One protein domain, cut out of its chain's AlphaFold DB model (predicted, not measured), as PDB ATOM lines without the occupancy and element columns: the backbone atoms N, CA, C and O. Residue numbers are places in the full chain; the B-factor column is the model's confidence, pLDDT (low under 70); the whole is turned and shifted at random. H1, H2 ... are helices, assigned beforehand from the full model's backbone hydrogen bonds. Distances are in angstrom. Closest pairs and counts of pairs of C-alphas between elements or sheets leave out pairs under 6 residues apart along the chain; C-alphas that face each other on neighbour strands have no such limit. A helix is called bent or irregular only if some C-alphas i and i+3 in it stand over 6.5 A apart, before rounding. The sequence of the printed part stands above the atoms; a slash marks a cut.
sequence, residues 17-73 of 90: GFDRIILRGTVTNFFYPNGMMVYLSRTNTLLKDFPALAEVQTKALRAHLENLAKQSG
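AT A GLANCE: This is residues 17 to 73 of the 90 residues of an uncharacterized protein of Saprospiraceae bacterium (UniProt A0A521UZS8). The domain is an open, squared U: an extended arm without a named element, residues 17 to 27, runs along one side, the short helix H1 makes the base, and the long helix H2 folds back as the other side. H1 and H2 meet near a corner, and the space between the two long sides is empty. The printed part has 57 residues with two named helices, H1 then H2, and no named strand, and its class is all helix. It is only just extended, close to loose, with a radius of gyration of the C-alphas of 15.6 A, and it spans 42 by 24 by 15 A.

HOW THE PARTS SIT: Residues 17 to 27 stand free. H1, residues 33 to 42, and H2, residues 47 to 72, are close but not clearly touching, with 2 pairs of C-alphas within 8 A. Their closest C-alphas, those of Leu 40 and Leu 47, are 7.3 A apart. Their lines stand about perpendicular, at 81 degrees, and their centres are 20.0 A apart. Residues 54 to 73, of which 54 to 72 belong to H2, stand free. In H1 every O i to N i+4 pair is within hydrogen-bond range; in H2, 20 of 22 are.

IN THESE COORDINATES: Residues 17 to 32 hold no named element; C-alpha 17 is at (109.558, 120.541, 104.550). H1 has 10 residues and begins with C-alpha 33 at (98.980, 87.056, 96.776), 14.4 A from C-alpha 42. H2 has 26 residues and measures 37.7 A, ending with C-alpha 72 at (123.493, 115.462, 91.109). H2 is irregular: C-alphas 48 and 51 are 7.2 A apart, and its line is a rough one.

THE WHOLE: The outline is elongated, and the two C-alphas farthest apart, those of Phe 18 and Leu 46, are 44.7 A apart. The link from H1 to H2 is tight, with 4 residues. The printed part has no cut. Its mean pLDDT is 88.2, and residue 17 is the one printed residue under 70.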
ATOM      1  N   GLY A  17     109.301 121.398 103.390       68.75
ATOM      2  CA  GLY A  17     109.558 120.541 104.550       68.75
ATOM      3  C   GLY A  17     110.738 121.028 105.387       68.75
ATOM      4  O   GLY A  17     111.528 121.851 104.931       68.75
ATOM      5  N   PHE A  18     110.823 120.528 106.622       72.75
ATOM      6  CA  PHE A  18     111.977 120.712 107.508       72.75
ATOM      7  C   PHE A  18     113.191 119.903 107.004       72.75
ATOM      8  O   PHE A  18     113.098 119.207 105.997       72.75
ATOM      9  N   ASP A  19     114.307 119.963 107.732       73.25
ATOM     10  CA  ASP A  19     115.633 119.413 107.386       73.25
ATOM     11  C   ASP A  19     115.643 117.964 106.829       73.25
ATOM     12  O   ASP A  19     116.504 117.605 106.031       73.25
ATOM     13  N   ARG A  20     114.649 117.122 107.172       75.38
ATOM     14  CA  ARG A  20     114.503 115.747 106.659       75.38
ATOM     15  C   ARG A  20     113.086 115.462 106.146       75.38
ATOM     16  O   ARG A  20     112.117 115.553 106.897       75.38
ATOM     17  N   ILE A  21     112.977 115.015 104.892       78.00
ATOM     18  CA  ILE A  21     111.729 114.517 104.287       78.00
ATOM     19  C   ILE A  21     111.817 112.993 104.150       78.00
ATOM     20  O   ILE A  21     112.724 112.474 103.505       78.00
ATOM     21  N   ILE A  22     110.855 112.269 104.730       79.94
ATOM     22  CA  ILE A  22     110.732 110.814 104.580       79.94
ATOM     23  C   ILE A  22     109.579 110.519 103.623       79.94
ATOM     24  O   ILE A  22     108.420 110.789 103.931       79.94
ATOM     25  N   LEU A  23     109.894 109.926 102.473       80.75
ATOM     26  CA  LEU A  23     108.899 109.475 101.505       80.75
ATOM     27  C   LEU A  23     108.644 107.979 101.698       80.75
ATOM     28  O   LEU A  23     109.552 107.161 101.558       80.75
ATOM     29  N   ARG A  24     107.397 107.611 102.007       80.75
ATOM     30  CA  ARG A  24     106.973 106.214 102.141       80.75
ATOM     31  C   ARG A  24     105.856 105.919 101.149       80.75
ATOM     32  O   ARG A  24     104.792 106.522 101.217       80.75
ATOM     33  N   GLY A  25     106.104 104.969 100.255       79.25
ATOM     34  CA  GLY A  25     105.123 104.471  99.296       79.25
ATOM     35  C   GLY A  25     104.927 102.965  99.434       79.25
ATOM     36  O   GLY A  25     105.856 102.242  99.792       79.25
ATOM     37  N   THR A  26     103.719 102.500  99.125       79.31
ATOM     38  CA  THR A  26     103.375 101.075  99.065       79.31
ATOM     39  C   THR A  26     102.923 100.754  97.648       79.31
ATOM     40  O   THR A  26     101.988 101.372  97.144       79.31
ATOM     41  N   VAL A  27     103.549  99.766  97.004       80.44
ATOM     42  CA  VAL A  27     103.086  99.255  95.705       80.44
ATOM     43  C   VAL A  27     101.940  98.279  95.958       80.44
ATOM     44  O   VAL A  27     102.156  97.081  96.105       80.44
ATOM     45  N   THR A  28     100.717  98.797  96.059       76.44
ATOM     46  CA  THR A  28      99.512  98.056  96.489       76.44
ATOM     47  C   THR A  28      99.309  96.716  95.775       76.44
ATOM     48  O   THR A  28      98.927  95.736  96.411       76.44
ATOM     49  N   ASN A  29      99.639  96.631  94.484       76.69
ATOM     50  CA  ASN A  29      99.507  95.406  93.693       76.69
ATOM     51  C   ASN A  29     100.420  94.250  94.137       76.69
ATOM     52  O   ASN A  29     100.160  93.116  93.753       76.69
ATOM     53  N   PHE A  30     101.460  94.492  94.938       81.00
ATOM     54  CA  PHE A  30     102.354  93.440  95.443       81.00
ATOM     55  C   PHE A  30     102.031  92.985  96.868       81.00
ATOM     56  O   PHE A  30     102.566  91.981  97.326       81.00
ATOM     57  N   PHE A  31     101.137  93.683  97.572       77.38
ATOM     58  CA  PHE A  31     100.869  93.442  98.995       77.38
ATOM     59  C   PHE A  31      99.772  92.399  99.260       77.38
ATOM     60  O   PHE A  31      99.363  92.211 100.404       77.38
ATOM     61  N   TYR A  32      99.306  91.691  98.227       84.56
ATOM     62  CA  TYR A  32      98.424  90.534  98.374       84.56
ATOM     63  C   TYR A  32      98.746  89.455  97.326       84.56
ATOM     64  O   TYR A  32      99.149  89.796  96.208       84.56
ATOM     65  N   PRO A  33      98.549  88.157  97.642       84.75
ATOM     66  CA  PRO A  33      98.980  87.056  96.776       84.75
ATOM     67  C   PRO A  33      98.450  87.152  95.343       84.75
ATOM     68  O   PRO A  33      99.209  87.011  94.390       84.75
ATOM     69  N   ASN A  34      97.163  87.468  95.174       88.50
ATOM     70  CA  ASN A  34      96.550  87.545  93.846       88.50
ATOM     71  C   ASN A  34      97.160  88.657  92.982       88.50
ATOM     72  O   ASN A  34      97.331  88.469  91.782       88.50
ATOM     73  N   GLY A  35      97.526  89.794  93.574       89.25
ATOM     74  CA  GLY A  35      98.143  90.897  92.841       89.25
ATOM     75  C   GLY A  35      99.534  90.523  92.332       89.25
ATOM     76  O   GLY A  35      99.859  90.767  91.167       89.25
ATOM     77  N   MET A  36     100.303  89.813  93.162       88.62
ATOM     78  CA  MET A  36     101.601  89.270  92.769       88.62
ATOM     79  C   MET A  36     101.472  88.223  91.653       88.62
ATOM     80  O   MET A  36     102.227  88.252  90.681       88.62
ATOM     81  N   MET A  37     100.471  87.342  91.733       90.25
ATOM     82  CA  MET A  37     100.189  86.359  90.680       90.25
ATOM     83  C   MET A  37      99.797  87.016  89.354       90.25
ATOM     84  O   MET A  37     100.257  86.590  88.295       90.25
ATOM     85  N   VAL A  38      98.978  88.073  89.398       90.62
ATOM     86  CA  VAL A  38      98.609  88.850  88.205       90.62
ATOM     87  C   VAL A  38      99.843  89.492  87.578       90.62
ATOM     88  O   VAL A  38      99.979  89.472  86.356       90.62
ATOM     89  N   TYR A  39     100.752  90.036  88.388       90.25
ATOM     90  CA  TYR A  39     102.004  90.600  87.891       90.25
ATOM     91  C   TYR A  39     102.863  89.545  87.188       90.25
ATOM     92  O   TYR A  39     103.202  89.734  86.022       90.25
ATOM     93  N   LEU A  40     103.132  88.416  87.850       91.31
ATOM     94  CA  LEU A  40     103.943  87.331  87.288       91.31
ATOM     95  C   LEU A  40     103.339  86.749  86.003       91.31
ATOM     96  O   LEU A  40     104.062  86.471  85.050       91.31
ATOM     97  N   SER A  41     102.010  86.622  85.947       91.00
ATOM     98  CA  SER A  41     101.292  86.192  84.742       91.00
ATOM     99  C   SER A  41     101.477  87.181  83.587       91.00
ATOM    100  O   SER A  41     101.806  86.784  82.471       91.00
ATOM    101  N   ARG A  42     101.367  88.490  83.856       90.25
ATOM    102  CA  ARG A  42     101.579  89.541  82.845       90.25
ATOM    103  C   ARG A  42     103.019  89.617  82.348       90.25
ATOM    104  O   ARG A  42     103.230  89.948  81.188       90.25
ATOM    105  N   THR A  43     103.995  89.323  83.204       89.06
ATOM    106  CA  THR A  43     105.419  89.291  82.831       89.06
ATOM    107  C   THR A  43     105.869  87.920  82.325       89.06
ATOM    108  O   THR A  43     107.057  87.728  82.072       89.06
ATOM    109  N   ASN A  44     104.943  86.962  82.191       92.62
ATOM    110  CA  ASN A  44     105.204  85.581  81.790       92.62
ATOM    111  C   ASN A  44     106.336  84.918  82.604       92.62
ATOM    112  O   ASN A  44     107.165  84.178  82.078       92.62
ATOM    113  N   THR A  45     106.406  85.243  83.897       91.88
ATOM    114  CA  THR A  45     107.447  84.784  84.823       91.88
ATOM    115  C   THR A  45     106.880  83.697  85.726       91.88
ATOM    116  O   THR A  45     105.866  83.895  86.392       91.88
ATOM    117  N   LEU A  46     107.534  82.537  85.785       93.12
ATOM    118  CA  LEU A  46     107.132  81.471  86.700       93.12
ATOM    119  C   LEU A  46     107.511  81.833  88.141       93.12
ATOM    120  O   LEU A  46     108.499  82.522  88.380       93.12
ATOM    121  N   LEU A  47     106.780  81.300  89.127       91.19
ATOM    122  CA  LEU A  47     107.054  81.572  90.548       91.19
ATOM    123  C   LEU A  47     108.487  81.212  90.954       91.19
ATOM    124  O   LEU A  47     109.104  81.928  91.734       91.19
ATOM    125  N   LYS A  48     109.024  80.121  90.404       93.12
ATOM    126  CA  LYS A  48     110.402  79.680  90.660       93.12
ATOM    127  C   LYS A  48     111.460  80.650  90.117       93.12
ATOM    128  O   LYS A  48     112.557  80.699  90.657       93.12
ATOM    129  N   ASP A  49     111.116  81.419  89.084       93.38
ATOM    130  CA  ASP A  49     112.022  82.350  88.405       93.38
ATOM    131  C   ASP A  49     111.896  83.777  88.972       93.38
ATOM    132  O   ASP A  49     112.684  84.664  88.637       93.38
ATOM    133  N   PHE A  50     110.938  84.009  89.879       90.94
ATOM    134  CA  PHE A  50     110.748  85.300  90.538       90.94
ATOM    135  C   PHE A  50     112.008  85.832  91.245       90.94
ATOM    136  O   PHE A  50     112.295  87.018  91.069       90.94
ATOM    137  N   PRO A  51     112.794  85.031  91.998       93.38
ATOM    138  CA  PRO A  51     114.001  85.539  92.650       93.38
ATOM    139  C   PRO A  51     114.991  86.165  91.660       93.38
ATOM    140  O   PRO A  51     115.521  87.244  91.921       93.38
ATOM    141  N   ALA A  52     115.172  85.542  90.492       93.81
ATOM    142  CA  ALA A  52     116.043  86.061  89.442       93.81
ATOM    143  C   ALA A  52     115.498  87.371  88.852       93.81
ATOM    144  O   ALA A  52     116.247  88.335  88.681       93.81
ATOM    145  N   LEU A  53     114.184  87.446  88.601       91.38
ATOM    146  CA  LEU A  53     113.535  88.680  88.152       91.38
ATOM    147  C   LEU A  53     113.735  89.818  89.167       91.38
ATOM    148  O   LEU A  53     114.129  90.923  88.790       91.38
ATOM    149  N   ALA A  54     113.483  89.550  90.449       91.19
ATOM    150  CA  ALA A  54     113.615  90.531  91.521       91.19
ATOM    151  C   ALA A  54     115.054  91.051  91.644       91.19
ATOM    152  O   ALA A  54     115.265  92.252  91.828       91.19
ATOM    153  N   GLU A  55     116.047  90.174  91.492       95.31
ATOM    154  CA  GLU A  55     117.457  90.555  91.520       95.31
ATOM    155  C   GLU A  55     117.824  91.484  90.355       95.31
ATOM    156  O   GLU A  55     118.449  92.525  90.572       95.31
ATOM    157  N   VAL A  56     117.393  91.152  89.133       94.88
ATOM    158  CA  VAL A  56     117.635  91.977  87.938       94.88
ATOM    159  C   VAL A  56     117.004  93.362  88.091       94.88
ATOM    160  O   VAL A  56     117.684  94.371  87.898       94.88
ATOM    161  N   GLN A  57     115.730  93.422  88.494       92.31
ATOM    162  CA  GLN A  57     115.010  94.682  88.706       92.31
ATOM    163  C   GLN A  57     115.668  95.525  89.804       92.31
ATOM    164  O   GLN A  57     115.877  96.727  89.633       92.31
ATOM    165  N   THR A  58     116.065  94.887  90.910       93.06
ATOM    166  CA  THR A  58     116.761  95.566  92.007       93.06
ATOM    167  C   THR A  58     118.079  96.158  91.523       93.06
ATOM    168  O   THR A  58     118.316  97.344  91.731       93.06
ATOM    169  N   LYS A  59     118.929  95.380  90.838       95.88
ATOM    170  CA  LYS A  59     120.219  95.870  90.321       95.88
ATOM    171  C   LYS A  59     120.047  97.040  89.355       95.88
ATOM    172  O   LYS A  59     120.768  98.025  89.483       95.88
ATOM    173  N   ALA A  60     119.082  96.955  88.437       96.25
ATOM    174  CA  ALA A  60     118.792  98.032  87.492       96.25
ATOM    175  C   ALA A  60     118.391  99.329  88.213       96.25
ATOM    176  O   ALA A  60     118.925 100.397  87.907       96.25
ATOM    177  N   LEU A  61     117.512  99.227  89.215       93.19
ATOM    178  CA  LEU A  61     117.098 100.367  90.030       93.19
ATOM    179  C   LEU A  61     118.277 100.978  90.799       93.19
ATOM    180  O   LEU A  61     118.460 102.194  90.763       93.19
ATOM    181  N   ARG A  62     119.098 100.150  91.462       93.94
ATOM    182  CA  ARG A  62     120.280 100.626  92.203       93.94
ATOM    183  C   ARG A  62     121.261 101.355  91.288       93.94
ATOM    184  O   ARG A  62     121.638 102.481  91.586       93.94
ATOM    185  N   ALA A  63     121.597 100.759  90.145       95.50
ATOM    186  CA  ALA A  63     122.519 101.358  89.184       95.50
ATOM    187  C   ALA A  63     122.009 102.708  88.656       95.50
ATOM    188  O   ALA A  63     122.779 103.658  88.516       95.50
ATOM    189  N   HIS A  64     120.705 102.815  88.383       94.69
ATOM    190  CA  HIS A  64     120.104 104.077  87.963       94.69
ATOM    191  C   HIS A  64     120.199 105.151  89.058       94.69
ATOM    192  O   HIS A  64     120.631 106.269  88.775       94.69
ATOM    193  N   LEU A  65     119.861 104.802  90.304       92.81
ATOM    194  CA  LEU A  65     119.940 105.716  91.447       92.81
ATOM    195  C   LEU A  65     121.376 106.183  91.712       92.81
ATOM    196  O   LEU A  65     121.607 107.377  91.878       92.81
ATOM    197  N   GLU A  66     122.347 105.270  91.697       94.12
ATOM    198  CA  GLU A  66     123.765 105.600  91.871       94.12
ATOM    199  C   GLU A  66     124.271 106.560  90.788       94.12
ATOM    200  O   GLU A  66     125.008 107.500  91.085       94.12
ATOM    201  N   ASN A  67     123.859 106.360  89.534       94.69
ATOM    202  CA  ASN A  67     124.214 107.265  88.442       94.69
ATOM    203  C   ASN A  67     123.577 108.647  88.617       94.69
ATOM    204  O   ASN A  67     124.263 109.655  88.445       94.69
ATOM    205  N   LEU A  68     122.300 108.707  89.004       94.06
ATOM    206  CA  LEU A  68     121.597 109.965  89.254       94.06
ATOM    207  C   LEU A  68     122.230 110.751  90.412       94.06
ATOM    208  O   LEU A  68     122.407 111.968  90.321       94.06
ATOM    209  N   ALA A  69     122.621 110.053  91.477       92.12
ATOM    210  CA  ALA A  69     123.303 110.631  92.627       92.12
ATOM    211  C   ALA A  69     124.680 111.193  92.259       92.12
ATOM    212  O   ALA A  69     124.979 112.337  92.601       92.12
ATOM    213  N   LYS A  70     125.476 110.448  91.477       92.69
ATOM    214  CA  LYS A  70     126.760 110.934  90.945       92.69
ATOM    215  C   LYS A  70     126.593 112.194  90.096       92.69
ATOM    216  O   LYS A  70     127.388 113.116  90.227       92.69
ATOM    217  N   GLN A  71     125.565 112.242  89.247       93.31
ATOM    218  CA  GLN A  71     125.282 113.404  88.396       93.31
ATOM    219  C   GLN A  71     124.820 114.624  89.200       93.31
ATOM    220  O   GLN A  71     125.170 115.749  88.858       93.31
ATOM    221  N   SER A  72     124.060 114.398  90.272       91.00
ATOM    222  CA  SER A  72     123.493 115.462  91.109       91.00
ATOM    223  C   SER A  72     124.401 115.877  92.276       91.00
ATOM    224  O   SER A  72     124.068 116.813  92.994       91.00
ATOM    225  N   GLY A  73     125.523 115.181  92.497       90.25
ATOM    226  CA  GLY A  73     126.419 115.420  93.634       90.25
ATOM    227  C   GLY A  73     125.822 115.047  94.998       90.25
ATOM    228  O   GLY A  73     126.216 115.614  96.011       90.25
TER     229      GLY A  73